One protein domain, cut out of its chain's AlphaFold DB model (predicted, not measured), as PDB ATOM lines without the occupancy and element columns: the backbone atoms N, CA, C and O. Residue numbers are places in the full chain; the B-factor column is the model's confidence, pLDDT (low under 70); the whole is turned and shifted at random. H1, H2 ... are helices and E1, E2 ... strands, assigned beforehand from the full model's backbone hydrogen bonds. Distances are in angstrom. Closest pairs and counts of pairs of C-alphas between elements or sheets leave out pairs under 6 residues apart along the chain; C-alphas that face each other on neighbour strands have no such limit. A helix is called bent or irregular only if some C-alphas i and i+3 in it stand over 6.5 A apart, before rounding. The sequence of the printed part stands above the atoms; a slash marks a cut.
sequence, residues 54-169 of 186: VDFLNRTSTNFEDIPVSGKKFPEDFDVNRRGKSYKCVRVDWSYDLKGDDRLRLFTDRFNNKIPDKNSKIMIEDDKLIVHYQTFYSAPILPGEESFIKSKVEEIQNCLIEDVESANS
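This is residues 54 to 169 of the 186 residues of an uncharacterized protein of Flavobacterium sp. MedPE-SWcel (UniProt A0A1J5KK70). A twisted sheet of four antiparallel strands, in the order E1, E2, E4, E3, has both helices over one face: long H2 slants over E2, E4 and E3, and shorter H1 covers edge strand E3. The E1 and E2 hairpin ends in the loop of residues 70 to 86, at the far end of the long axis. The 116 printed residues run E1, E2, H1, E3, E4, H2, a mixed class in two layers, helices on one face of a sheet. The whole is compact, radius of gyration of the C-alphas 15.5 A, yet elongated, 49 by 29 by 23 A.

Start at E1, residues 60 to 69, which bends by 54 degrees at residue 66; its antiparallel hairpin partner E2, residues 87 to 99, has N 95 and O 60 2.9 A apart. H1, residues 102 to 114, runs along E3, residues 120 to 125, at a height over the sheet of 7.6 A; their closest C-alphas, Thr 108 and Met 123, are 5.8 A apart. H1 is only just irregular, C-alphas 106 and 109 being 7.0 A apart, with 4 of 9 O i to N i+4 and 7 of 10 O i to N i+3 pairs within hydrogen-bond range. E4, residues 128 to 134, forms a hairpin with E3 (N 130 and O 123, 2.8 A) and pairs with E2 (N 131 and O 94, 2.8 A). H2, residues 145 to 169, has every O i to N i+4 pair within range; it is on the same face as H1, at 31 degrees to E2 on the local plane, only just slantwise. With residues 111 to 114 alone, H1 touches H2 at a steep tilt of 53 degrees, closest C-alphas Phe 111 and Asp 163, 6.9 A.

Find C-alpha 60 at (128.858, -149.214, 253.402), where E1 begins its 25.1 A. E2 spans 37.6 A, and H2 runs 36.7 A to C-alpha 169 at (136.966, -130.963, 236.156).

The C-alphas farthest apart, Arg 83 and Ser 169, are 50.7 A apart. The printed part has no cut; the link from E1 to E2 is long. Look for pLDDT under 70 at, among others, residues 66 to 88 and 136 to 145.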
ATOM      1  N   VAL A  54     130.546-138.180 245.786       90.56
ATOM      2  CA  VAL A  54     130.681-139.504 246.398       90.56
ATOM      3  C   VAL A  54     131.071-139.325 247.855       90.56
ATOM      4  O   VAL A  54     132.067-138.665 248.158       90.56
ATOM      5  N   ASP A  55     130.310-139.927 248.764       92.62
ATOM      6  CA  ASP A  55     130.639-139.902 250.188       92.62
ATOM      7  C   ASP A  55     131.689-140.969 250.526       92.62
ATOM      8  O   ASP A  55     131.380-142.052 251.020       92.62
ATOM      9  N   PHE A  56     132.959-140.654 250.269       90.94
ATOM     10  CA  PHE A  56     134.079-141.546 250.585       90.94
ATOM     11  C   PHE A  56     134.332-141.729 252.092       90.94
ATOM     12  O   PHE A  56     135.124-142.598 252.469       90.94
ATOM     13  N   LEU A  57     133.689-140.935 252.959       89.12
ATOM     14  CA  LEU A  57     133.821-141.053 254.413       89.12
ATOM     15  C   LEU A  57     132.895-142.143 254.960       89.12
ATOM     16  O   LEU A  57     133.297-142.915 255.831       89.12
ATOM     17  N   ASN A  58     131.676-142.237 254.426       88.75
ATOM     18  CA  ASN A  58     130.657-143.179 254.882       88.75
ATOM     19  C   ASN A  58     130.556-144.402 253.960       88.75
ATOM     20  O   ASN A  58     129.577-144.615 253.245       88.75
ATOM     21  N   ARG A  59     131.581-145.258 254.008       89.38
ATOM     22  CA  ARG A  59     131.584-146.535 253.283       89.38
ATOM     23  C   ARG A  59     130.578-147.521 253.882       89.38
ATOM     24  O   ARG A  59     130.694-147.899 255.047       89.38
ATOM     25  N   THR A  60     129.683-148.049 253.052       87.00
ATOM     26  CA  THR A  60     128.858-149.214 253.402       87.00
ATOM     27  C   THR A  60     129.587-150.482 252.974       87.00
ATOM     28  O   THR A  60     129.805-150.709 251.787       87.00
ATOM     29  N   SER A  61     130.014-151.302 253.933       76.75
ATOM     30  CA  SER A  61     130.685-152.575 253.649       76.75
ATOM     31  C   SER A  61     129.672-153.709 253.532       76.75
ATOM     32  O   SER A  61     128.880-153.932 254.444       76.75
ATOM     33  N   THR A  62     129.751-154.460 252.442       62.31
ATOM     34  CA  THR A  62     128.970-155.674 252.197       62.31
ATOM     35  C   THR A  62     129.934-156.848 252.134       62.31
ATOM     36  O   THR A  62     130.531-157.118 251.107       62.31
ATOM     37  N   ASN A  63     130.079-157.504 253.286       63.69
ATOM     38  CA  ASN A  63     130.614-158.848 253.512       63.69
ATOM     39  C   ASN A  63     131.995-159.210 252.922       63.69
ATOM     40  O   ASN A  63     132.292-159.066 251.742       63.69
ATOM     41  N   PHE A  64     132.825-159.820 253.768       69.38
ATOM     42  CA  PHE A  64     133.900-160.689 253.299       69.38
ATOM     43  C   PHE A  64     133.281-162.056 253.037       69.38
ATOM     44  O   PHE A  64     132.818-162.708 253.975       69.38
ATOM     45  N   GLU A  65     133.247-162.481 251.780       71.12
ATOM     46  CA  GLU A  65     132.671-163.775 251.417       71.12
ATOM     47  C   GLU A  65     133.742-164.692 250.830       71.12
ATOM     48  O   GLU A  65     134.393-164.369 249.834       71.12
ATOM     49  N   ASP A  66     133.900-165.860 251.461       69.81
ATOM     50  CA  ASP A  66     134.627-166.994 250.899       69.81
ATOM     51  C   ASP A  66     133.784-167.563 249.752       69.81
ATOM     52  O   ASP A  66     132.848-168.337 249.977       69.81
ATOM     53  N   ILE A  67     134.113-167.207 248.514       68.38
ATOM     54  CA  ILE A  67     133.419-167.742 247.343       68.38
ATOM     55  C   ILE A  67     134.172-168.963 246.785       68.38
ATOM     56  O   ILE A  67     135.389-168.895 246.569       68.38
ATOM     57  N   PRO A  68     133.492-170.107 246.560       63.69
ATOM     58  CA  PRO A  68     134.091-171.235 245.868       63.69
ATOM     59  C   PRO A  68     134.158-170.917 244.381       63.69
ATOM     60  O   PRO A  68     133.149-170.571 243.766       63.69
ATOM     61  N   VAL A  69     135.338-171.075 243.788       62.81
ATOM     62  CA  VAL A  69     135.496-170.804 242.362       62.81
ATOM     63  C   VAL A  69     135.906-172.052 241.600       62.81
ATOM     64  O   VAL A  69     136.944-172.662 241.864       62.81
ATOM     65  N   SER A  70     135.063-172.414 240.632       55.69
ATOM     66  CA  SER A  70     135.257-173.511 239.689       55.69
ATOM     67  C   SER A  70     135.133-172.982 238.260       55.69
ATOM     68  O   SER A  70     134.069-172.511 237.867       55.69
ATOM     69  N   GLY A  71     136.194-173.066 237.458       56.19
ATOM     70  CA  GLY A  71     136.150-172.581 236.078       56.19
ATOM     71  C   GLY A  71     137.386-172.949 235.268       56.19
ATOM     72  O   GLY A  71     138.390-173.386 235.812       56.19
ATOM     73  N   LYS A  72     137.314-172.795 233.942       56.09
ATOM     74  CA  LYS A  72     138.474-172.935 233.037       56.09
ATOM     75  C   LYS A  72     139.270-171.643 232.863       56.09
ATOM     76  O   LYS A  72     140.323-171.675 232.251       56.09
ATOM     77  N   LYS A  73     138.739-170.509 233.316       52.12
ATOM     78  CA  LYS A  73     139.366-169.188 233.240       52.12
ATOM     79  C   LYS A  73     138.864-168.371 234.414       52.12
ATOM     80  O   LYS A  73     137.746-167.867 234.364       52.12
ATOM     81  N   PHE A  74     139.616-168.363 235.504       52.66
ATOM     82  CA  PHE A  74     139.281-167.567 236.659       52.66
ATOM     83  C   PHE A  74     140.492-166.950 237.373       52.66
ATOM     84  O   PHE A  74     141.404-167.678 237.775       52.66
ATOM     85  N   PRO A  75     140.429-165.633 237.646       58.16
ATOM     86  CA  PRO A  75     139.570-164.638 236.982       58.16
ATOM     87  C   PRO A  75     139.901-164.555 235.478       58.16
ATOM     88  O   PRO A  75     140.719-165.341 235.004       58.16
ATOM     89  N   GLU A  76     139.205-163.690 234.731       52.50
ATOM     90  CA  GLU A  76     138.873-163.778 233.285       52.50
ATOM     91  C   GLU A  76     139.957-164.245 232.281       52.50
ATOM     92  O   GLU A  76     139.617-164.726 231.201       52.50
ATOM     93  N   ASP A  77     141.236-164.258 232.647       56.00
ATOM     94  CA  ASP A  77     142.359-164.659 231.795       56.00
ATOM     95  C   ASP A  77     143.173-165.876 232.299       56.00
ATOM     96  O   ASP A  77     144.132-166.279 231.638       56.00
ATOM     97  N   PHE A  78     142.841-166.490 233.443       54.66
ATOM     98  CA  PHE A  78     143.718-167.477 234.098       54.66
ATOM     99  C   PHE A  78     143.129-168.896 234.165       54.66
ATOM    100  O   PHE A  78     142.135-169.133 234.842       54.66
ATOM    101  N   ASP A  79     143.747-169.887 233.512       58.12
ATOM    102  CA  ASP A  79     143.244-171.270 233.533       58.12
ATOM    103  C   ASP A  79     143.529-171.992 234.861       58.12
ATOM    104  O   ASP A  79     144.632-172.486 235.110       58.12
ATOM    105  N   VAL A  80     142.501-172.083 235.712       58.69
ATOM    106  CA  VAL A  80     142.554-172.791 237.001       58.69
ATOM    107  C   VAL A  80     142.289-174.301 236.876       58.69
ATOM    108  O   VAL A  80     142.311-175.018 237.880       58.69
ATOM    109  N   ASN A  81     142.073-174.834 235.664       54.75
ATOM    110  CA  ASN A  81     141.632-176.209 235.404       54.75
ATOM    111  C   ASN A  81     142.750-177.263 235.526       54.75
ATOM    112  O   ASN A  81     142.900-178.167 234.700       54.75
ATOM    113  N   ARG A  82     143.531-177.213 236.608       54.72
ATOM    114  CA  ARG A  82     144.378-178.336 237.019       54.72
ATOM    115  C   ARG A  82     143.579-179.249 237.956       54.72
ATOM    116  O   ARG A  82     143.746-179.208 239.170       54.72
ATOM    117  N   ARG A  83     142.768-180.138 237.361       56.28
ATOM    118  CA  ARG A  83     142.158-181.329 238.005       56.28
ATOM    119  C   ARG A  83     141.012-181.071 239.003       56.28
ATOM    120  O   ARG A  83     141.033-181.627 240.097       56.28
ATOM    121  N   GLY A  84     140.008-180.264 238.643       55.31
ATOM    122  CA  GLY A  84     138.758-180.171 239.424       55.31
ATOM    123  C   GLY A  84     138.921-179.627 240.849       55.31
ATOM    124  O   GLY A  84     138.125-179.944 241.728       55.31
ATOM    125  N   LYS A  85     139.973-178.840 241.095       56.31
ATOM    126  CA  LYS A  85     140.201-178.187 242.384       56.31
ATOM    127  C   LYS A  85     139.311-176.950 242.501       56.31
ATOM    128  O   LYS A  85     139.329-176.105 241.612       56.31
ATOM    129  N   SER A  86     138.572-176.852 243.603       56.47
ATOM    130  CA  SER A  86     137.926-175.609 244.031       56.47
ATOM    131  C   SER A  86     138.949-174.752 244.765       56.47
ATOM    132  O   SER A  86     139.676-175.261 245.622       56.47
ATOM    133  N   TYR A  87     138.977-173.463 244.457       62.22
ATOM    134  CA  TYR A  87     139.742-172.472 245.210       62.22
ATOM    135  C   TYR A  87     138.794-171.657 246.087       62.22
ATOM    136  O   TYR A  87     137.616-171.519 245.752       62.22
ATOM    137  N   LYS A  88     139.304-171.171 247.221       63.47
ATOM    138  CA  LYS A  88     138.635-170.137 248.004       63.47
ATOM    139  C   LYS A  88     139.195-168.796 247.558       63.47
ATOM    140  O   LYS A  88     140.410-168.641 247.465       63.47
ATOM    141  N   CYS A  89     138.313-167.862 247.260       71.12
ATOM    142  CA  CYS A  89     138.679-166.477 247.022       71.12
ATOM    143  C   CYS A  89     137.906-165.607 247.993       71.12
ATOM    144  O   CYS A  89     136.802-165.963 248.405       71.12
ATOM    145  N   VAL A  90     138.498-164.470 248.325       77.19
ATOM    146  CA  VAL A  90     137.828-163.463 249.127       77.19
ATOM    147  C   VAL A  90     137.215-162.480 248.169       77.19
ATOM    148  O   VAL A  90     137.921-161.864 247.368       77.19
ATOM    149  N   ARG A  91     135.903-162.345 248.259       81.56
ATOM    150  CA  ARG A  91     135.193-161.226 247.671       81.56
ATOM    151  C   ARG A  91     134.949-160.189 248.752       81.56
ATOM    152  O   ARG A  91     134.560-160.539 249.866       81.56
ATOM    153  N   VAL A  92     135.202-158.935 248.406       84.81
ATOM    154  CA  VAL A  92     134.870-157.783 249.234       84.81
ATOM    155  C   VAL A  92     134.064-156.831 248.384       84.81
ATOM    156  O   VAL A  92     134.561-156.330 247.374       84.81
ATOM    157  N   ASP A  93     132.846-156.566 248.834       89.19
ATOM    158  CA  ASP A  93     131.996-155.571 248.217       89.19
ATOM    159  C   ASP A  93     131.859-154.384 249.159       89.19
ATOM    160  O   ASP A  93     131.664-154.518 250.371       89.19
ATOM    161  N   TRP A  94     131.928-153.187 248.608       91.75
ATOM    162  CA  TRP A  94     131.548-151.997 249.345       91.75
ATOM    163  C   TRP A  94     130.925-150.986 248.415       91.75
ATOM    164  O   TRP A  94     131.118-151.020 247.201       91.75
ATOM    165  N   SER A  95     130.166-150.079 249.004       93.38
ATOM    166  CA  SER A  95     129.524-149.014 248.265       93.38
ATOM    167  C   SER A  95     129.662-147.682 248.975       93.38
ATOM    168  O   SER A  95     129.759-147.620 250.205       93.38
ATOM    169  N   TYR A  96     129.588-146.626 248.181       92.81
ATOM    170  CA  TYR A  96     129.464-145.252 248.639       92.81
ATOM    171  C   TYR A  96     128.165-144.673 248.103       92.81
ATOM    172  O   TYR A  96     127.770-144.996 246.978       92.81
ATOM    173  N   ASP A  97     127.528-143.813 248.891       92.38
ATOM    174  CA  ASP A  97     126.415-143.020 248.387       92.38
ATOM    175  C   ASP A  97     126.943-142.072 247.308       92.38
ATOM    176  O   ASP A  97     127.968-141.399 247.481       92.38
ATOM    177  N   LEU A  98     126.245-142.061 246.180       89.44
ATOM    178  CA  LEU A  98     126.555-141.276 245.003       89.44
ATOM    179  C   LEU A  98     125.395-140.319 244.747       89.44
ATOM    180  O   LEU A  98     124.249-140.729 244.595       89.44
ATOM    181  N   LYS A  99     125.706-139.034 244.635       89.38
ATOM    182  CA  LYS A  99     124.784-138.015 244.137       89.38
ATOM    183  C   LYS A  99     125.357-137.409 242.868       89.38
ATOM    184  O   LYS A  99     126.571-137.347 242.679       89.38
ATOM    185  N   GLY A 100     124.473-136.951 241.997       83.69
ATOM    186  CA  GLY A 100     124.867-136.298 240.761       83.69
ATOM    187  C   GLY A 100     123.779-136.381 239.712       83.69
ATOM    188  O   GLY A 100     122.597-136.513 240.021       83.69
ATOM    189  N   ASP A 101     124.191-136.248 238.461       80.25
ATOM    190  CA  ASP A 101     123.316-136.372 237.306       80.25
ATOM    191  C   ASP A 101     123.212-137.841 236.857       80.25
ATOM    192  O   ASP A 101     124.227-138.517 236.691       80.25
ATOM    193  N   ASP A 102     121.995-138.340 236.624       73.75
ATOM    194  CA  ASP A 102     121.747-139.727 236.197       73.75
ATOM    195  C   ASP A 102     122.461-140.097 234.890       73.75
ATOM    196  O   ASP A 102     122.834-141.255 234.667       73.75
ATOM    197  N   ARG A 103     122.712-139.103 234.026       71.19
ATOM    198  CA  ARG A 103     123.434-139.277 232.756       71.19
ATOM    199  C   ARG A 103     124.894-139.680 232.984       71.19
ATOM    200  O   ARG A 103     125.557-140.167 232.067       71.19
ATOM    201  N   LEU A 104     125.390-139.559 234.218       65.75
ATOM    202  CA  LEU A 104     126.748-139.920 234.605       65.75
ATOM    203  C   LEU A 104     126.942-141.428 234.841       65.75
ATOM    204  O   LEU A 104     128.072-141.880 235.009       65.75
ATOM    205  N   ARG A 105     125.890-142.255 234.745       66.06
ATOM    206  CA  ARG A 105     126.035-143.728 234.704       66.06
ATOM    207  C   ARG A 105     126.936-144.204 233.551       66.06
ATOM    208  O   ARG A 105     127.575-145.252 233.656       66.06
ATOM    209  N   LEU A 106     127.071-143.395 232.493       64.75
ATOM    210  CA  LEU A 106     128.000-143.601 231.370       64.75
ATOM    211  C   LEU A 106     129.489-143.557 231.770       64.75
ATOM    212  O   LEU A 106     130.352-143.892 230.962       64.75
ATOM    213  N   PHE A 107     129.803-143.140 232.998       65.94
ATOM    214  CA  PHE A 107     131.169-142.966 233.491       65.94
ATOM    215  C   PHE A 107     131.685-144.224 234.206       65.94
ATOM    216  O   PHE A 107     132.855-144.280 234.565       65.94
ATOM    217  N   THR A 108     130.864-145.269 234.360       68.44
ATOM    218  CA  THR A 108     131.274-146.565 234.940       68.44
ATOM    219  C   THR A 108     132.482-147.182 234.227       68.44
ATOM    220  O   THR A 108     133.417-147.652 234.877       68.44
ATOM    221  N   ASP A 109     132.532-147.103 232.897       72.31
ATOM    222  CA  ASP A 109     133.675-147.578 232.106       72.31
ATOM    223  C   ASP A 109     134.969-146.811 232.414       72.31
ATOM    224  O   ASP A 109     136.065-147.364 232.324       72.31
ATOM    225  N   ARG A 110     134.873-145.529 232.786       73.19
ATOM    226  CA  ARG A 110     136.036-144.700 233.128       73.19
ATOM    227  C   ARG A 110     136.718-145.228 234.386       73.19
ATOM    228  O   ARG A 110     137.923-145.477 234.351       73.19
ATOM    229  N   PHE A 111     135.928-145.462 235.432       75.88
ATOM    230  CA  PHE A 111     136.424-145.986 236.699       75.88
ATOM    231  C   PHE A 111     137.128-147.334 236.495       75.88
ATOM    232  O   PHE A 111     138.248-147.531 236.961       75.88
ATOM    233  N   ASN A 112     136.525-148.232 235.709       78.06
ATOM    234  CA  ASN A 112     137.109-149.543 235.410       78.06
ATOM    235  C   ASN A 112     138.405-149.467 234.580       78.06
ATOM    236  O   ASN A 112     139.278-150.312 234.743       78.06
ATOM    237  N   ASN A 113     138.561-148.465 233.709       74.12
ATOM    238  CA  ASN A 113     139.771-148.309 232.891       74.12
ATOM    239  C   ASN A 113     140.951-147.685 233.648       74.12
ATOM    240  O   ASN A 113     142.101-147.900 233.261       74.12
ATOM    241  N   LYS A 114     140.687-146.869 234.676       72.75
ATOM    242  CA  LYS A 114     141.744-146.217 235.462       72.75
ATOM    243  C   LYS A 114     142.248-147.062 236.620       72.75
ATOM    244  O   LYS A 114     143.374-146.842 237.060       72.75
ATOM    245  N   ILE A 115     141.454-148.015 237.101       72.88
ATOM    246  CA  ILE A 115     141.913-148.907 238.157       72.88
ATOM    247  C   ILE A 115     142.896-149.926 237.572       72.88
ATOM    248  O   ILE A 115     142.533-150.693 236.683       72.88
ATOM    249  N   PRO A 116     144.143-149.970 238.071       61.34
ATOM    250  CA  PRO A 116     145.168-150.871 237.548       61.34
ATOM    251  C   PRO A 116     144.914-152.349 237.892       61.34
ATOM    252  O   PRO A 116     145.611-153.233 237.390       61.34
ATOM    253  N   ASP A 117     143.936-152.636 238.752       69.31
ATOM    254  CA  ASP A 117     143.632-153.972 239.247       69.31
ATOM    255  C   ASP A 117     142.465-154.617 238.479       69.31
ATOM    256  O   ASP A 117     141.299-154.272 238.671       69.31
ATOM    257  N   LYS A 118     142.785-155.622 237.652       72.31
ATOM    258  CA  LYS A 118     141.810-156.432 236.897       72.31
ATOM    259  C   LYS A 118     140.813-157.208 237.769       72.31
ATOM    260  O   LYS A 118     139.864-157.774 237.236       72.31
ATOM    261  N   ASN A 119     141.034-157.287 239.078       77.25
ATOM    262  CA  ASN A 119     140.118-157.951 240.005       77.25
ATOM    263  C   ASN A 119     139.101-157.010 240.628       77.25
ATOM    264  O   ASN A 119     138.335-157.427 241.500       77.25
ATOM    265  N   SER A 120     139.145-155.743 240.234       83.31
ATOM    266  CA  SER A 120     138.195-154.747 240.676       83.31
ATOM    267  C   SER A 120     137.182-154.509 239.576       83.31
ATOM    268  O   SER A 120     137.543-154.336 238.413       83.31
ATOM    269  N   LYS A 121     135.911-154.470 239.949       87.06
ATOM    270  CA  LYS A 121     134.836-154.027 239.075       87.06
ATOM    271  C   LYS A 121     134.041-152.949 239.783       87.06
ATOM    272  O   LYS A 121     133.600-153.138 240.912       87.06
ATOM    273  N   ILE A 122     133.834-151.843 239.087       87.50
ATOM    274  CA  ILE A 122     133.053-150.708 239.559       87.50
ATOM    275  C   ILE A 122     131.767-150.617 238.771       87.50
ATOM    276  O   ILE A 122     131.758-150.739 237.543       87.50
ATOM    277  N   MET A 123     130.681-150.392 239.496       87.62
ATOM    278  CA  MET A 123     129.343-150.253 238.946       87.62
ATOM    279  C   MET A 123     128.632-149.093 239.641       87.62
ATOM    280  O   MET A 123     128.968-148.734 240.769       87.62
ATOM    281  N   ILE A 124     127.663-148.495 238.953       86.38
ATOM    282  CA  ILE A 124     126.767-147.495 239.533       86.38
ATOM    283  C   ILE A 124     125.352-148.060 239.477       86.38
ATOM    284  O   ILE A 124     124.833-148.299 238.386       86.38
ATOM    285  N   GLU A 125     124.745-148.267 240.641       85.94
ATOM    286  CA  GLU A 125     123.399-148.826 240.794       85.94
ATOM    287  C   GLU A 125     122.677-148.081 241.918       85.94
ATOM    288  O   GLU A 125     123.275-147.848 242.962       85.94
ATOM    289  N   ASP A 126     121.416-147.694 241.699       85.25
ATOM    290  CA  ASP A 126     120.530-147.088 242.710       85.25
ATOM    291  C   ASP A 126     121.201-146.027 243.609       85.25
ATOM    292  O   ASP A 126     121.206-146.146 244.834       85.25
ATOM    293  N   ASP A 127     121.792-145.002 242.986       88.06
ATOM    294  CA  ASP A 127     122.503-143.900 243.658       88.06
ATOM    295  C   ASP A 127     123.693-144.352 244.514       88.06
ATOM    296  O   ASP A 127     124.078-143.706 245.489       88.06
ATOM    297  N   LYS A 128     124.315-145.473 244.137       89.50
ATOM    298  CA  LYS A 128     125.514-145.996 244.786       89.50
ATOM    299  C   LYS A 128     126.623-146.267 243.795       89.50
ATOM    300  O   LYS A 128     126.410-146.846 242.732       89.50
ATOM    301  N   LEU A 129     127.836-145.909 244.199       90.56
ATOM    302  CA  LEU A 129     129.066-146.373 243.573       90.56
ATOM    303  C   LEU A 129     129.473-147.677 244.255       90.56
ATOM    304  O   LEU A 129     129.919-147.657 245.403       90.56
ATOM    305  N   ILE A 130     129.295-148.800 243.568       90.56
ATOM    306  CA  ILE A 130     129.592-150.139 244.076       90.56
ATOM    307  C   ILE A 130     130.958-150.572 243.561       90.56
ATOM    308  O   ILE A 130     131.238-150.499 242.364       90.56
ATOM    309  N   VAL A 131     131.792-151.059 244.472       90.38
ATOM    310  CA  VAL A 131     133.095-151.636 244.172       90.38
ATOM    311  C   VAL A 131     133.089-153.098 244.578       90.38
ATOM    312  O   VAL A 131     132.845-153.444 245.733       90.38
ATOM    313  N   HIS A 132     133.389-153.947 243.608       88.25
ATOM    314  CA  HIS A 132     133.649-155.362 243.790       88.25
ATOM    315  C   HIS A 132     135.142-155.586 243.679       88.25
ATOM    316  O   HIS A 132     135.706-155.356 242.613       88.25
ATOM    317  N   TYR A 133     135.773-156.058 244.746       86.19
ATOM    318  CA  TYR A 133     137.154-156.516 244.709       86.19
ATOM    319  C   TYR A 133     137.218-158.002 245.001       86.19
ATOM    320  O   TYR A 133     136.516-158.519 245.875       86.19
ATOM    321  N   GLN A 134     138.111-158.686 244.302       80.75
ATOM    322  CA  GLN A 134     138.308-160.104 244.493       80.75
ATOM    323  C   GLN A 134     139.789-160.458 244.595       80.75
ATOM    324  O   GLN A 134     140.601-160.047 243.774       80.75
ATOM    325  N   THR A 135     140.168-161.273 245.575       75.56
ATOM    326  CA  THR A 135     141.546-161.773 245.634       75.56
ATOM    327  C   THR A 135     141.774-162.884 244.605       75.56
ATOM    328  O   THR A 135     140.903-163.719 244.340       75.56
ATOM    329  N   PHE A 136     142.976-162.924 244.028       67.12
ATOM    330  CA  PHE A 136     143.483-164.120 243.359       67.12
ATOM    331  C   PHE A 136     143.974-165.115 244.406       67.12
ATOM    332  O   PHE A 136     144.658-164.703 245.335       67.12
ATOM    333  N   TYR A 137     143.701-166.407 244.195       59.72
ATOM    334  CA  TYR A 137     144.415-167.532 244.809       59.72
ATOM    335  C   TYR A 137     144.948-167.296 246.229       59.72
ATOM    336  O   TYR A 137     146.116-166.958 246.410       59.72
ATOM    337  N   SER A 138     144.167-167.655 247.237       48.88
ATOM    338  CA  SER A 138     144.767-168.063 248.499       48.88
ATOM    339  C   SER A 138     144.075-169.313 249.027       48.88
ATOM    340  O   SER A 138     142.916-169.619 248.747       48.88
ATOM    341  N   ALA A 139     144.830-170.105 249.782       51.50
ATOM    342  CA  ALA A 139     144.240-170.914 250.840       51.50
ATOM    343  C   ALA A 139     143.317-170.007 251.705       51.50
ATOM    344  O   ALA A 139     143.401-168.788 251.574       51.50
ATOM    345  N   PRO A 140     142.417-170.535 252.559       53.59
ATOM    346  CA  PRO A 140     141.642-169.695 253.487       53.59
ATOM    347  C   PRO A 140     142.492-168.556 254.071       53.59
ATOM    348  O   PRO A 140     143.630-168.839 254.452       53.59
ATOM    349  N   ILE A 141     141.947-167.326 254.100       57.72
ATOM    350  CA  ILE A 141     142.640-166.098 254.541       57.72
ATOM    351  C   ILE A 141     143.524-166.425 255.737       57.72
ATOM    352  O   ILE A 141     143.022-166.764 256.815       57.72
ATOM    353  N   LEU A 142     144.839-166.354 255.548       59.44
ATOM    354  CA  LEU A 142     145.745-166.525 256.669       59.44
ATOM    355  C   LEU A 142     145.657-165.275 257.555       59.44
ATOM    356  O   LEU A 142     145.544-164.160 257.034       59.44
ATOM    357  N   PRO A 143     145.734-165.414 258.890       57.28
ATOM    358  CA  PRO A 143     145.814-164.265 259.784       57.28
ATOM    359  C   PRO A 143     146.941-163.319 259.340       57.28
ATOM    360  O   PRO A 143     148.110-163.699 259.344       57.28
ATOM    361  N   GLY A 144     146.581-162.104 258.913       60.06
ATOM    362  CA  GLY A 144     147.507-161.114 258.348       60.06
ATOM    363  C   GLY A 144     147.246-160.746 256.883       60.06
ATOM    364  O   GLY A 144     147.546-159.620 256.495       60.06
ATOM    365  N   GLU A 145     146.604-161.604 256.086       66.44
ATOM    366  CA  GLU A 145     146.234-161.295 254.690       66.44
ATOM    367  C   GLU A 145     145.071-160.289 254.595       66.44
ATOM    368  O   GLU A 145     144.937-159.576 253.602       66.44
ATOM    369  N   GLU A 146     144.288-160.121 255.665       72.75
ATOM    370  CA  GLU A 146     143.291-159.045 255.773       72.75
ATOM    371  C   GLU A 146     143.912-157.650 255.625       72.75
ATOM    372  O   GLU A 146     143.260-156.730 255.136       72.75
ATOM    373  N   SER A 147     145.169-157.480 256.052       75.56
ATOM    374  CA  SER A 147     145.885-156.206 255.928       75.56
ATOM    375  C   SER A 147     146.181-155.867 254.466       75.56
ATOM    376  O   SER A 147     146.047-154.711 254.069       75.56
ATOM    377  N   PHE A 148     146.479-156.880 253.646       78.69
ATOM    378  CA  PHE A 148     146.654-156.724 252.206       78.69
ATOM    379  C   PHE A 148     145.344-156.299 251.541       78.69
ATOM    380  O   PHE A 148     145.327-155.345 250.769       78.69
ATOM    381  N   ILE A 149     144.231-156.950 251.893       78.88
ATOM    382  CA  ILE A 149     142.915-156.603 251.344       78.88
ATOM    383  C   ILE A 149     142.514-155.181 251.754       78.88
ATOM    384  O   ILE A 149     142.085-154.405 250.908       78.88
ATOM    385  N   LYS A 150     142.710-154.800 253.022       82.44
ATOM    386  CA  LYS A 150     142.456-153.427 253.493       82.44
ATOM    387  C   LYS A 150     143.297-152.400 252.734       82.44
ATOM    388  O   LYS A 150     142.747-151.406 252.274       82.44
ATOM    389  N   SER A 151     144.585-152.678 252.528       84.81
ATOM    390  CA  SER A 151     145.467-151.817 251.733       84.81
ATOM    391  C   SER A 151     144.998-151.694 250.278       84.81
ATOM    392  O   SER A 151     145.047-150.601 249.720       84.81
ATOM    393  N   LYS A 152     144.486-152.773 249.674       85.31
ATOM    394  CA  LYS A 152     143.921-152.740 248.316       85.31
ATOM    395  C   LYS A 152     142.636-151.926 248.230       85.31
ATOM    396  O   LYS A 152     142.464-151.164 247.286       85.31
ATOM    397  N   VAL A 153     141.765-152.040 249.229       86.44
ATOM    398  CA  VAL A 153     140.560-151.208 249.334       86.44
ATOM    399  C   VAL A 153     140.931-149.723 249.423       86.44
ATOM    400  O   VAL A 153     140.316-148.907 248.742       86.44
ATOM    401  N   GLU A 154     141.944-149.369 250.217       88.81
ATOM    402  CA  GLU A 154     142.445-147.989 250.322       88.81
ATOM    403  C   GLU A 154     143.049-147.486 249.002       88.81
ATOM    404  O   GLU A 154     142.761-146.366 248.585       88.81
ATOM    405  N   GLU A 155     143.837-148.312 248.308       89.12
ATOM    406  CA  GLU A 155     144.400-147.985 246.991       89.12
ATOM    407  C   GLU A 155     143.295-147.699 245.966       89.12
ATOM    408  O   GLU A 155     143.307-146.654 245.315       89.12
ATOM    409  N   ILE A 156     142.294-148.582 245.876       89.50
ATOM    410  CA  ILE A 156     141.141-148.409 244.985       89.50
ATOM    411  C   ILE A 156     140.353-147.147 245.350       89.50
ATOM    412  O   ILE A 156     139.970-146.387 244.462       89.50
ATOM    413  N   GLN A 157     140.133-146.893 246.643       90.75
ATOM    414  CA  GLN A 157     139.446-145.689 247.105       90.75
ATOM    415  C   GLN A 157     140.193-144.415 246.692       90.75
ATOM    416  O   GLN A 157     139.560-143.476 246.216       90.75
ATOM    417  N   ASN A 158     141.520-144.378 246.818       91.38
ATOM    418  CA  ASN A 158     142.312-143.221 246.397       91.38
ATOM    419  C   ASN A 158     142.215-142.989 244.883       91.38
ATOM    420  O   ASN A 158     141.981-141.862 244.454       91.38
ATOM    421  N   CYS A 159     142.293-144.053 244.076       90.06
ATOM    422  CA  CYS A 159     142.079-143.946 242.631       90.06
ATOM    423  C   CYS A 159     140.678-143.421 242.290       90.06
ATOM    424  O   CYS A 159     140.522-142.645 241.349       90.06
ATOM    425  N   LEU A 160     139.658-143.826 243.050       89.62
ATOM    426  CA  LEU A 160     138.291-143.347 242.864       89.62
ATOM    427  C   LEU A 160     138.140-141.862 243.186       89.62
ATOM    428  O   LEU A 160     137.469-141.159 242.436       89.62
ATOM    429  N   ILE A 161     138.770-141.387 244.262       91.31
ATOM    430  CA  ILE A 161     138.777-139.965 244.631       91.31
ATOM    431  C   ILE A 161     139.368-139.135 243.487       91.31
ATOM    432  O   ILE A 161     138.704-138.232 242.977       91.31
ATOM    433  N   GLU A 162     140.567-139.496 243.025       89.56
ATOM    434  CA  GLU A 162     141.233-138.804 241.916       89.56
ATOM    435  C   GLU A 162     140.396-138.844 240.630       89.56
ATOM    436  O   GLU A 162     140.358-137.878 239.861       89.56
ATOM    437  N   ASP A 163     139.711-139.960 240.369       86.31
ATOM    438  CA  ASP A 163     138.905-140.084 239.165       86.31
ATOM    439  C   ASP A 163     137.615-139.259 239.221       86.31
ATOM    440  O   ASP A 163     137.247-138.655 238.210       86.31
ATOM    441  N   VAL A 164     136.972-139.163 240.389       88.38
ATOM    442  CA  VAL A 164     135.818-138.280 240.624       88.38
ATOM    443  C   VAL A 164     136.218-136.813 240.462       88.38
ATOM    444  O   VAL A 164     135.544-136.075 239.743       88.38
ATOM    445  N   GLU A 165     137.338-136.390 241.050       89.25
ATOM    446  CA  GLU A 165     137.869-135.030 240.876       89.25
ATOM    447  C   GLU A 165     138.153-134.726 239.400       89.25
ATOM    448  O   GLU A 165     137.758-133.687 238.861       89.25
ATOM    449  N   SER A 166     138.793-135.675 238.714       86.75
ATOM    450  CA  SER A 166     139.095-135.571 237.292       86.75
ATOM    451  C   SER A 166     137.826-135.494 236.437       86.75
ATOM    452  O   SER A 166     137.793-134.711 235.490       86.75
ATOM    453  N   ALA A 167     136.789-136.271 236.758       83.44
ATOM    454  CA  ALA A 167     135.505-136.227 236.064       83.44
ATOM    455  C   ALA A 167     134.792-134.882 236.283       83.44
ATOM    456  O   ALA A 167     134.319-134.288 235.315       83.44
ATOM    457  N   ASN A 168     134.785-134.357 237.512       88.19
ATOM    458  CA  ASN A 168     134.192-133.053 237.828       88.19
ATOM    459  C   ASN A 168     134.889-131.903 237.085       88.19
ATOM    460  O   ASN A 168     134.215-131.054 236.505       88.19
ATOM    461  N   SER A 169     136.221-131.937 236.969       87.62
ATOM    462  CA  SER A 169     136.966-130.963 236.156       87.62
ATOM    463  C   SER A 169     136.587-130.994 234.669       87.62
ATOM    464  O   SER A 169     136.725-130.003 233.950       87.62
TER     465      SER A 169